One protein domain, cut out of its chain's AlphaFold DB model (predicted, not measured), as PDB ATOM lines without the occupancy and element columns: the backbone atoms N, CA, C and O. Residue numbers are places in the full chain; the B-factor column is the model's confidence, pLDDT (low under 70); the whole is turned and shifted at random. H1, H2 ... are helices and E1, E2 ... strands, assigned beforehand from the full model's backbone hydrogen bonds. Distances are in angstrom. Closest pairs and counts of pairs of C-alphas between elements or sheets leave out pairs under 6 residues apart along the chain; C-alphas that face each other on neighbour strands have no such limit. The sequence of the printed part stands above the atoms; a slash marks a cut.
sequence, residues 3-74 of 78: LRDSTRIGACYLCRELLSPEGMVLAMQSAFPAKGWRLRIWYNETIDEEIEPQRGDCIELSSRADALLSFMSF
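What this domain is: This is residues 3 to 74 of the 78 residues of an uncharacterized protein of Enterobacter cloacae (UniProt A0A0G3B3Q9). A five-stranded antiparallel sheet makes the core, with helix H2 over one face and the long link of residues 40 to 57 running past the other face, back from edge strand E4 to edge strand E5. The short helix H1 sits near one end of the strands E1 and E2. The printed part has 72 residues, with E1, H1, E2, E3, E4, E5 and H2 along it; the sheet's order is E4, E3, E2, E1, E5. The class is mixed, helices and strands, and 34 residues, under half, are in named elements. The whole is compact, with a radius of gyration of the C-alphas of 11.5 A, and rounded, spanning 29 by 29 by 22 A.

Where its parts are: E1, residues 3 to 5, begins at C-alpha 3 at (99.955, 100.745, 30.890). H1 follows at residues 6 to 9. E2, residues 15 to 19, is 12.6 A long from first to last C-alpha, and E3, residues 25 to 30, is 13.4 A. E4, residues 36 to 39, is 10.5 A long and ends at C-alpha 39 at (101.671, 106.390, 43.616). E5 is residues 58 to 60. H2, residues 64 to 72, is 12.3 A long and ends at C-alpha 72 at (107.311, 108.600, 32.878).

How they stand to each other: In the sheet, E1 is antiparallel to E5, with N 3 and O 59 at 2.9 A, and to E2, with N 4 and O 17 at 2.9 A. E2 and E3 form a hairpin, with N 18 and O 27 at 2.9 A. E3 and E4 form another, with N 38 and O 28 at 2.8 A. E2, E3 and E4 make a meander, each strand the antiparallel neighbour of the one before. From edge to edge the strands' lines turn by 58 degrees. H1 is on the sheet but only grazes it, with residues 6 to 9; its closest C-alphas to E2 are those of Ser 6 and Cys 15, 5.4 A apart. H2 is on the sheet at a height of 9.0 A and lies over E2, along the strands, at 11 degrees to E2 on the local plane; E1 is only just not under it, with 2 of the helix's C-alphas falling on it. The closest C-alphas of E2 and H2 are those of Leu 18 and Phe 71, 6.7 A apart. H1 and H2 are apart. In H2 every O i to N i+4 pair is within hydrogen-bond range; H1 is too short for such a pair.

The domain as a whole: The C-alphas farthest apart, of Pro 33 and Ser 62, are 30.7 A apart. The printed part has no cut. The link from E4 to E5, 18 residues, is long; the others are tight. The mean pLDDT of the printed part is 87.2, and residues 32 to 34 are under 70.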
ATOM      1  N   LEU A   3     100.059  99.297  30.977       92.81
ATOM      2  CA  LEU A   3      99.955 100.745  30.890       92.81
ATOM      3  C   LEU A   3      98.660 101.069  30.180       92.81
ATOM      4  O   LEU A   3      98.467 100.652  29.038       92.81
ATOM      5  N   ARG A   4      97.815 101.848  30.835       92.19
ATOM      6  CA  ARG A   4      96.676 102.473  30.186       92.19
ATOM      7  C   ARG A   4      97.038 103.902  29.838       92.19
ATOM      8  O   ARG A   4      97.595 104.613  30.670       92.19
ATOM      9  N   ASP A   5      96.740 104.323  28.621       91.38
ATOM     10  CA  ASP A   5      97.060 105.652  28.120       91.38
ATOM     11  C   ASP A   5      95.866 106.229  27.362       91.38
ATOM     12  O   ASP A   5      95.587 105.858  26.218       91.38
ATOM     13  N   SER A   6      95.177 107.178  27.997       89.00
ATOM     14  CA  SER A   6      93.967 107.785  27.443       89.00
ATOM     15  C   SER A   6      94.239 108.602  26.172       89.00
ATOM     16  O   SER A   6      93.324 108.832  25.376       89.00
ATOM     17  N   THR A   7      95.500 108.984  25.916       86.88
ATOM     18  CA  THR A   7      95.884 109.697  24.686       86.88
ATOM     19  C   THR A   7      95.732 108.828  23.439       86.88
ATOM     20  O   THR A   7      95.585 109.362  22.340       86.88
ATOM     21  N   ARG A   8      95.728 107.497  23.595       88.38
ATOM     22  CA  ARG A   8      95.588 106.535  22.491       88.38
ATOM     23  C   ARG A   8      94.177 106.465  21.926       88.38
ATOM     24  O   ARG A   8      94.006 106.069  20.781       88.38
ATOM     25  N   ILE A   9      93.192 106.878  22.717       88.94
ATOM     26  CA  ILE A   9      91.770 106.831  22.362       88.94
ATOM     27  C   ILE A   9      91.142 108.225  22.256       88.94
ATOM     28  O   ILE A   9      89.931 108.342  22.106       88.94
ATOM     29  N   GLY A  10      91.948 109.292  22.341       83.81
ATOM     30  CA  GLY A  10      91.454 110.668  22.237       83.81
ATOM     31  C   GLY A  10      90.455 111.043  23.336       83.81
ATOM     32  O   GLY A  10      89.501 111.771  23.068       83.81
ATOM     33  N   ALA A  11      90.641 110.529  24.556       84.44
ATOM     34  CA  ALA A  11      89.757 110.838  25.675       84.44
ATOM     35  C   ALA A  11      89.743 112.346  25.993       84.44
ATOM     36  O   ALA A  11      90.744 113.045  25.825       84.44
ATOM     37  N   CYS A  12      88.620 112.843  26.520       82.69
ATOM     38  CA  CYS A  12      88.477 114.242  26.943       82.69
ATOM     39  C   CYS A  12      89.359 114.615  28.151       82.69
ATOM     40  O   CYS A  12      89.516 115.795  28.460       82.69
ATOM     41  N   TYR A  13      89.937 113.616  28.820       79.75
ATOM     42  CA  TYR A  13      90.928 113.757  29.877       79.75
ATOM     43  C   TYR A  13      92.232 113.065  29.470       79.75
ATOM     44  O   TYR A  13      92.230 112.011  28.830       79.75
ATOM     45  N   LEU A  14      93.359 113.637  29.888       86.69
ATOM     46  CA  LEU A  14      94.684 113.070  29.655       86.69
ATOM     47  C   LEU A  14      95.179 112.403  30.941       86.69
ATOM     48  O   LEU A  14      95.506 113.081  31.920       86.69
ATOM     49  N   CYS A  15      95.224 111.074  30.916       88.62
ATOM     50  CA  CYS A  15      95.631 110.221  32.020       88.62
ATOM     51  C   CYS A  15      96.446 109.029  31.508       88.62
ATOM     52  O   CYS A  15      96.152 108.453  30.456       88.62
ATOM     53  N   ARG A  16      97.442 108.637  32.298       91.50
ATOM     54  CA  ARG A  16      98.191 107.400  32.143       91.50
ATOM     55  C   ARG A  16      98.234 106.656  33.469       91.50
ATOM     56  O   ARG A  16      98.575 107.235  34.497       91.50
ATOM     57  N   GLU A  17      97.928 105.369  33.445       92.56
ATOM     58  CA  GLU A  17      97.867 104.525  34.638       92.56
ATOM     59  C   GLU A  17      98.814 103.346  34.474       92.56
ATOM     60  O   GLU A  17      98.832 102.685  33.433       92.56
ATOM     61  N   LEU A  18      99.610 103.089  35.508       93.81
ATOM     62  CA  LEU A  18     100.388 101.868  35.631       93.81
ATOM     63  C   LEU A  18      99.594 100.874  36.477       93.81
ATOM     64  O   LEU A  18      99.320 101.131  37.649       93.81
ATOM     65  N   LEU A  19      99.262  99.740  35.876       93.81
ATOM     66  CA  LEU A  19      98.403  98.703  36.428       93.81
ATOM     67  C   LEU A  19      99.215  97.433  36.732       93.81
ATOM     68  O   LEU A  19     100.127  97.046  35.981       93.81
ATOM     69  N   SER A  20      98.858  96.751  37.819       92.69
ATOM     70  CA  SER A  20      99.325  95.391  38.096       92.69
ATOM     71  C   SER A  20      98.781  94.404  37.046       92.69
ATOM     72  O   SER A  20      97.884  94.753  36.275       92.69
ATOM     73  N   PRO A  21      99.313  93.171  36.965       90.81
ATOM     74  CA  PRO A  21      98.753  92.134  36.092       90.81
ATOM     75  C   PRO A  21      97.260  91.852  36.323       90.81
ATOM     76  O   PRO A  21      96.574  91.458  35.388       90.81
ATOM     77  N   GLU A  22      96.767  92.082  37.539       92.44
ATOM     78  CA  GLU A  22      95.384  91.850  37.967       92.44
ATOM     79  C   GLU A  22      94.460  93.065  37.754       92.44
ATOM     80  O   GLU A  22      93.280  92.982  38.078       92.44
ATOM     81  N   GLY A  23      94.973  94.190  37.237       91.62
ATOM     82  CA  GLY A  23      94.184  95.412  37.003       91.62
ATOM     83  C   GLY A  23      94.208  96.426  38.152       91.62
ATOM     84  O   GLY A  23      93.533  97.454  38.099       91.62
ATOM     85  N   MET A  24      95.022  96.193  39.185       94.00
ATOM     86  CA  MET A  24      95.148  97.139  40.292       94.00
ATOM     87  C   MET A  24      95.931  98.378  39.853       94.00
ATOM     88  O   MET A  24      97.074  98.258  39.407       94.00
ATOM     89  N   VAL A  25      95.376  99.579  40.031       93.38
ATOM     90  CA  VAL A  25      96.115 100.820  39.736       93.38
ATOM     91  C   VAL A  25      97.212 101.013  40.785       93.38
ATOM     92  O   VAL A  25      96.938 101.052  41.985       93.38
ATOM     93  N   LEU A  26      98.461 101.136  40.333       93.06
ATOM     94  CA  LEU A  26      99.652 101.325  41.173       93.06
ATOM     95  C   LEU A  26     100.136 102.774  41.164       93.06
ATOM     96  O   LEU A  26     100.586 103.297  42.183       93.06
ATOM     97  N   ALA A  27     100.064 103.418  40.002       91.88
ATOM     98  CA  ALA A  27     100.427 104.812  39.826       91.88
ATOM     99  C   ALA A  27      99.566 105.443  38.736       91.88
ATOM    100  O   ALA A  27      99.198 104.786  37.764       91.88
ATOM    101  N   MET A  28      99.288 106.731  38.885       90.81
ATOM    102  CA  MET A  28      98.504 107.511  37.936       90.81
ATOM    103  C   MET A  28      99.253 108.796  37.623       90.81
ATOM    104  O   MET A  28      99.758 109.447  38.535       90.81
ATOM    105  N   GLN A  29      99.320 109.158  36.351       88.94
ATOM    106  CA  GLN A  29      99.840 110.426  35.874       88.94
ATOM    107  C   GLN A  29      98.752 111.143  35.088       88.94
ATOM    108  O   GLN A  29      98.212 110.596  34.132       88.94
ATOM    109  N   SER A  30      98.434 112.372  35.480       86.06
ATOM    110  CA  SER A  30      97.418 113.191  34.816       86.06
ATOM    111  C   SER A  30      98.000 114.531  34.370       86.06
ATOM    112  O   SER A  30      98.949 115.046  34.971       86.06
ATOM    113  N   ALA A  31      97.457 115.084  33.280       75.19
ATOM    114  CA  ALA A  31      97.870 116.397  32.771       75.19
ATOM    115  C   ALA A  31      96.986 117.544  33.295       75.19
ATOM    116  O   ALA A  31      97.458 118.668  33.436       75.19
ATOM    117  N   PHE A  32      95.713 117.281  33.611       69.38
ATOM    118  CA  PHE A  32      94.778 118.282  34.132       69.38
ATOM    119  C   PHE A  32      93.620 117.605  34.891       69.38
ATOM    120  O   PHE A  32      93.161 116.555  34.440       69.38
ATOM    121  N   PRO A  33      93.111 118.166  36.009       63.03
ATOM    122  CA  PRO A  33      93.589 119.355  36.729       63.03
ATOM    123  C   PRO A  33      94.761 119.064  37.682       63.03
ATOM    124  O   PRO A  33      95.468 119.981  38.089       63.03
ATOM    125  N   ALA A  34      95.001 117.796  38.024       67.56
ATOM    126  CA  ALA A  34      96.170 117.384  38.788       67.56
ATOM    127  C   ALA A  34      97.342 117.162  37.822       67.56
ATOM    128  O   ALA A  34      97.345 116.180  37.086       67.56
ATOM    129  N   LYS A  35      98.316 118.078  37.784       74.50
ATOM    130  CA  LYS A  35      99.563 117.876  37.029       74.50
ATOM    131  C   LYS A  35     100.525 117.010  37.833       74.50
ATOM    132  O   LYS A  35     100.854 117.350  38.967       74.50
ATOM    133  N   GLY A  36     101.012 115.936  37.219       82.62
ATOM    134  CA  GLY A  36     102.057 115.080  37.782       82.62
ATOM    135  C   GLY A  36     101.619 113.632  37.941       82.62
ATOM    136  O   GLY A  36     100.515 113.255  37.548       82.62
ATOM    137  N   TRP A  37     102.516 112.815  38.490       86.06
ATOM    138  CA  TRP A  37     102.225 111.427  38.826       86.06
ATOM    139  C   TRP A  37     102.118 111.233  40.336       86.06
ATOM    140  O   TRP A  37     102.768 111.925  41.117       86.06
ATOM    141  N   ARG A  38     101.300 110.265  40.740       87.62
ATOM    142  CA  ARG A  38     101.112 109.835  42.125       87.62
ATOM    143  C   ARG A  38     101.150 108.317  42.202       87.62
ATOM    144  O   ARG A  38     100.588 107.642  41.340       87.62
ATOM    145  N   LEU A  39     101.809 107.792  43.228       89.88
ATOM    146  CA  LEU A  39     101.671 106.390  43.616       89.88
ATOM    147  C   LEU A  39     100.385 106.230  44.415       89.88
ATOM    148  O   LEU A  39     100.025 107.119  45.185       89.88
ATOM    149  N   ARG A  40      99.728 105.086  44.254       90.31
ATOM    150  CA  ARG A  40      98.656 104.680  45.154       90.31
ATOM    151  C   ARG A  40      99.267 104.205  46.465       90.31
ATOM    152  O   ARG A  40     100.104 103.304  46.478       90.31
ATOM    153  N   ILE A  41      98.833 104.812  47.557       90.31
ATOM    154  CA  ILE A  41      99.200 104.458  48.926       90.31
ATOM    155  C   ILE A  41      98.065 103.649  49.563       90.31
ATOM    156  O   ILE A  41      98.334 102.709  50.311       90.31
ATOM    157  N   TRP A  42      96.805 103.957  49.227       87.62
ATOM    158  CA  TRP A  42      95.625 103.303  49.802       87.62
ATOM    159  C   TRP A  42      94.676 102.735  48.742       87.62
ATOM    160  O   TRP A  42      94.514 103.272  47.646       87.62
ATOM    161  N   TYR A  43      93.968 101.659  49.092       83.88
ATOM    162  CA  TYR A  43      93.039 100.991  48.175       83.88
ATOM    163  C   TYR A  43      91.854 101.866  47.728       83.88
ATOM    164  O   TYR A  43      91.294 101.625  46.669       83.88
ATOM    165  N   ASN A  44      91.476 102.897  48.477       86.56
ATOM    166  CA  ASN A  44      90.335 103.757  48.144       86.56
ATOM    167  C   ASN A  44      90.702 105.022  47.344       86.56
ATOM    168  O   ASN A  44      89.811 105.802  47.019       86.56
ATOM    169  N   GLU A  45      91.981 105.253  47.031       84.38
ATOM    170  CA  GLU A  45      92.422 106.459  46.306       84.38
ATOM    171  C   GLU A  45      92.090 106.432  44.814       84.38
ATOM    172  O   GLU A  45      92.029 107.479  44.162       84.38
ATOM    173  N   THR A  46      91.923 105.236  44.260       84.88
ATOM    174  CA  THR A  46      91.679 105.014  42.840       84.88
ATOM    175  C   THR A  46      90.913 103.716  42.655       84.88
ATOM    176  O   THR A  46      91.065 102.777  43.438       84.88
ATOM    177  N   ILE A  47      90.084 103.696  41.620       86.69
ATOM    178  CA  ILE A  47      89.305 102.527  41.229       86.69
ATOM    179  C   ILE A  47      90.242 101.573  40.485       86.69
ATOM    180  O   ILE A  47      91.099 102.020  39.721       86.69
ATOM    181  N   ASP A  48      90.116 100.280  40.769       89.00
ATOM    182  CA  ASP A  48      90.797  99.240  40.006       89.00
ATOM    183  C   ASP A  48      90.096  99.053  38.670       89.00
ATOM    184  O   ASP A  48      88.870  99.104  38.581       89.00
ATOM    185  N   GLU A  49      90.881  98.853  37.625       85.69
ATOM    186  CA  GLU A  49      90.380  98.870  36.262       85.69
ATOM    187  C   GLU A  49      90.481  97.475  35.664       85.69
ATOM    188  O   GLU A  49      91.510  96.801  35.762       85.69
ATOM    189  N   GLU A  50      89.409  97.049  35.002       89.75
ATOM    190  CA  GLU A  50      89.447  95.835  34.203       89.75
ATOM    191  C   GLU A  50      90.336  96.068  32.976       89.75
ATOM    192  O   GLU A  50      90.190  97.044  32.230       89.75
ATOM    193  N   ILE A  51      91.294  95.168  32.777       90.62
ATOM    194  CA  ILE A  51      92.200  95.242  31.640       90.62
ATOM    195  C   ILE A  51      91.455  94.755  30.402       90.62
ATOM    196  O   ILE A  51      91.176  93.567  30.255       90.62
ATOM    197  N   GLU A  52      91.205  95.677  29.477       91.12
ATOM    198  CA  GLU A  52      90.560  95.393  28.199       91.12
ATOM    199  C   GLU A  52      91.521  95.689  27.031       91.12
ATOM    200  O   GLU A  52      91.560  96.812  26.521       91.12
ATOM    201  N   PRO A  53      92.319  94.705  26.561       86.44
ATOM    202  CA  PRO A  53      93.307  94.931  25.498       86.44
ATOM    203  C   PRO A  53      92.692  95.393  24.170       86.44
ATOM    204  O   PRO A  53      93.360  96.038  23.365       86.44
ATOM    205  N   GLN A  54      91.413  95.083  23.937       89.94
ATOM    206  CA  GLN A  54      90.693  95.450  22.713       89.94
ATOM    207  C   GLN A  54      90.295  96.931  22.671       89.94
ATOM    208  O   GLN A  54      90.076  97.466  21.587       89.94
ATOM    209  N   ARG A  55      90.246  97.609  23.826       87.56
ATOM    210  CA  ARG A  55      89.866  99.026  23.915       87.56
ATOM    211  C   ARG A  55      90.925  99.962  23.321       87.56
ATOM    212  O   ARG A  55      90.631 101.111  23.008       87.56
ATOM    213  N   GLY A  56      92.149  99.465  23.121       88.19
ATOM    214  CA  GLY A  56      93.229 100.168  22.420       88.19
ATOM    215  C   GLY A  56      93.987 101.202  23.260       88.19
ATOM    216  O   GLY A  56      95.011 101.723  22.810       88.19
ATOM    217  N   ASP A  57      93.544 101.474  24.489       90.94
ATOM    218  CA  ASP A  57      94.256 102.312  25.458       90.94
ATOM    219  C   ASP A  57      95.220 101.521  26.350       90.94
ATOM    220  O   ASP A  57      96.098 102.128  26.959       90.94
ATOM    221  N   CYS A  58      95.107 100.193  26.397       91.94
ATOM    222  CA  CYS A  58      95.952  99.319  27.208       91.94
ATOM    223  C   CYS A  58      97.095  98.697  26.396       91.94
ATOM    224  O   CYS A  58      96.888  98.151  25.313       91.94
ATOM    225  N   ILE A  59      98.306  98.716  26.955       91.75
ATOM    226  CA  ILE A  59      99.446  97.934  26.470       91.75
ATOM    227  C   ILE A  59     100.002  97.048  27.570       91.75
ATOM    228  O   ILE A  59     100.136  97.468  28.722       91.75
ATOM    229  N   GLU A  60     100.374  95.832  27.192       92.69
ATOM    230  CA  GLU A  60     101.142  94.957  28.060       92.69
ATOM    231  C   GLU A  60     102.615  95.377  28.049       92.69
ATOM    232  O   GLU A  60     103.199  95.686  27.010       92.69
ATOM    233  N   LEU A  61     103.217  95.393  29.233       90.69
ATOM    234  CA  LEU A  61     104.618  95.714  29.456       90.69
ATOM    235  C   LEU A  61     105.322  94.487  30.029       90.69
ATOM    236  O   LEU A  61     104.997  94.020  31.131       90.69
ATOM    237  N   SER A  62     106.311  94.010  29.275       86.88
ATOM    238  CA  SER A  62     107.090  92.795  29.531       86.88
ATOM    239  C   SER A  62     108.068  92.912  30.699       86.88
ATOM    240  O   SER A  62     108.488  91.894  31.244       86.88
ATOM    241  N   SER A  63     108.442  94.129  31.107       88.25
ATOM    242  CA  SER A  63     109.371  94.340  32.219       88.25
ATOM    243  C   SER A  63     109.007  95.545  33.085       88.25
ATOM    244  O   SER A  63     108.299  96.468  32.676       88.25
ATOM    245  N   ARG A  64     109.535  95.555  34.316       83.81
ATOM    246  CA  ARG A  64     109.375  96.683  35.242       83.81
ATOM    247  C   ARG A  64     110.098  97.946  34.780       83.81
ATOM    248  O   ARG A  64     109.608  99.041  35.041       83.81
ATOM    249  N   ALA A  65     111.232  97.798  34.102       88.06
ATOM    250  CA  ALA A  65     111.981  98.928  33.566       88.06
ATOM    251  C   ALA A  65     111.209  99.606  32.424       88.06
ATOM    252  O   ALA A  65     110.999 100.818  32.472       88.06
ATOM    253  N   ASP A  66     110.699  98.821  31.471       88.12
ATOM    254  CA  ASP A  66     109.904  99.335  30.345       88.12
ATOM    255  C   ASP A  66     108.639 100.031  30.833       88.12
ATOM    256  O   ASP A  66     108.243 101.067  30.304       88.12
ATOM    257  N   ALA A  67     108.031  99.486  31.885       86.12
ATOM    258  CA  ALA A  67     106.865 100.072  32.509       86.12
ATOM    259  C   ALA A  67     107.133 101.444  33.119       86.12
ATOM    260  O   ALA A  67     106.359 102.372  32.893       86.12
ATOM    261  N   LEU A  68     108.238 101.588  33.853       84.00
ATOM    262  CA  LEU A  68     108.620 102.860  34.457       84.00
ATOM    263  C   LEU A  68     108.926 103.913  33.386       84.00
ATOM    264  O   LEU A  68     108.417 105.029  33.465       84.00
ATOM    265  N   LEU A  69     109.712 103.545  32.369       87.81
ATOM    266  CA  LEU A  69     110.069 104.436  31.261       87.81
ATOM    267  C   LEU A  69     108.834 104.860  30.460       87.81
ATOM    268  O   LEU A  69     108.636 106.047  30.192       87.81
ATOM    269  N   SER A  70     107.967 103.902  30.125       87.88
ATOM    270  CA  SER A  70     106.732 104.175  29.393       87.88
ATOM    271  C   SER A  70     105.795 105.047  30.217       87.88
ATOM    272  O   SER A  70     105.246 106.002  29.682       87.88
ATOM    273  N   PHE A  71     105.663 104.800  31.521       87.50
ATOM    274  CA  PHE A  71     104.863 105.639  32.408       87.50
ATOM    275  C   PHE A  71     105.393 107.081  32.442       87.50
ATOM    276  O   PHE A  71     104.664 107.994  32.069       87.50
ATOM    277  N   MET A  72     106.683 107.275  32.737       84.75
ATOM    278  CA  MET A  72     107.311 108.600  32.878       84.75
ATOM    279  C   MET A  72     107.353 109.439  31.595       84.75
ATOM    280  O   MET A  72     107.455 110.660  31.675       84.75
ATOM    281  N   SER A  73     107.274 108.818  30.415       84.38
ATOM    282  CA  SER A  73     107.318 109.526  29.123       84.38
ATOM    283  C   SER A  73     106.059 110.341  28.794       84.38
ATOM    284  O   SER A  73     105.950 110.891  27.698       84.38
ATOM    285  N   PHE A  74     105.072 110.391  29.690       79.75
ATOM    286  CA  PHE A  74     103.826 111.105  29.445       79.75
ATOM    287  C   PHE A  74     104.081 112.611  29.385       79.75
ATOM    288  O   PHE A  74     104.469 113.237  30.374       79.75
TER     289      PHE A  74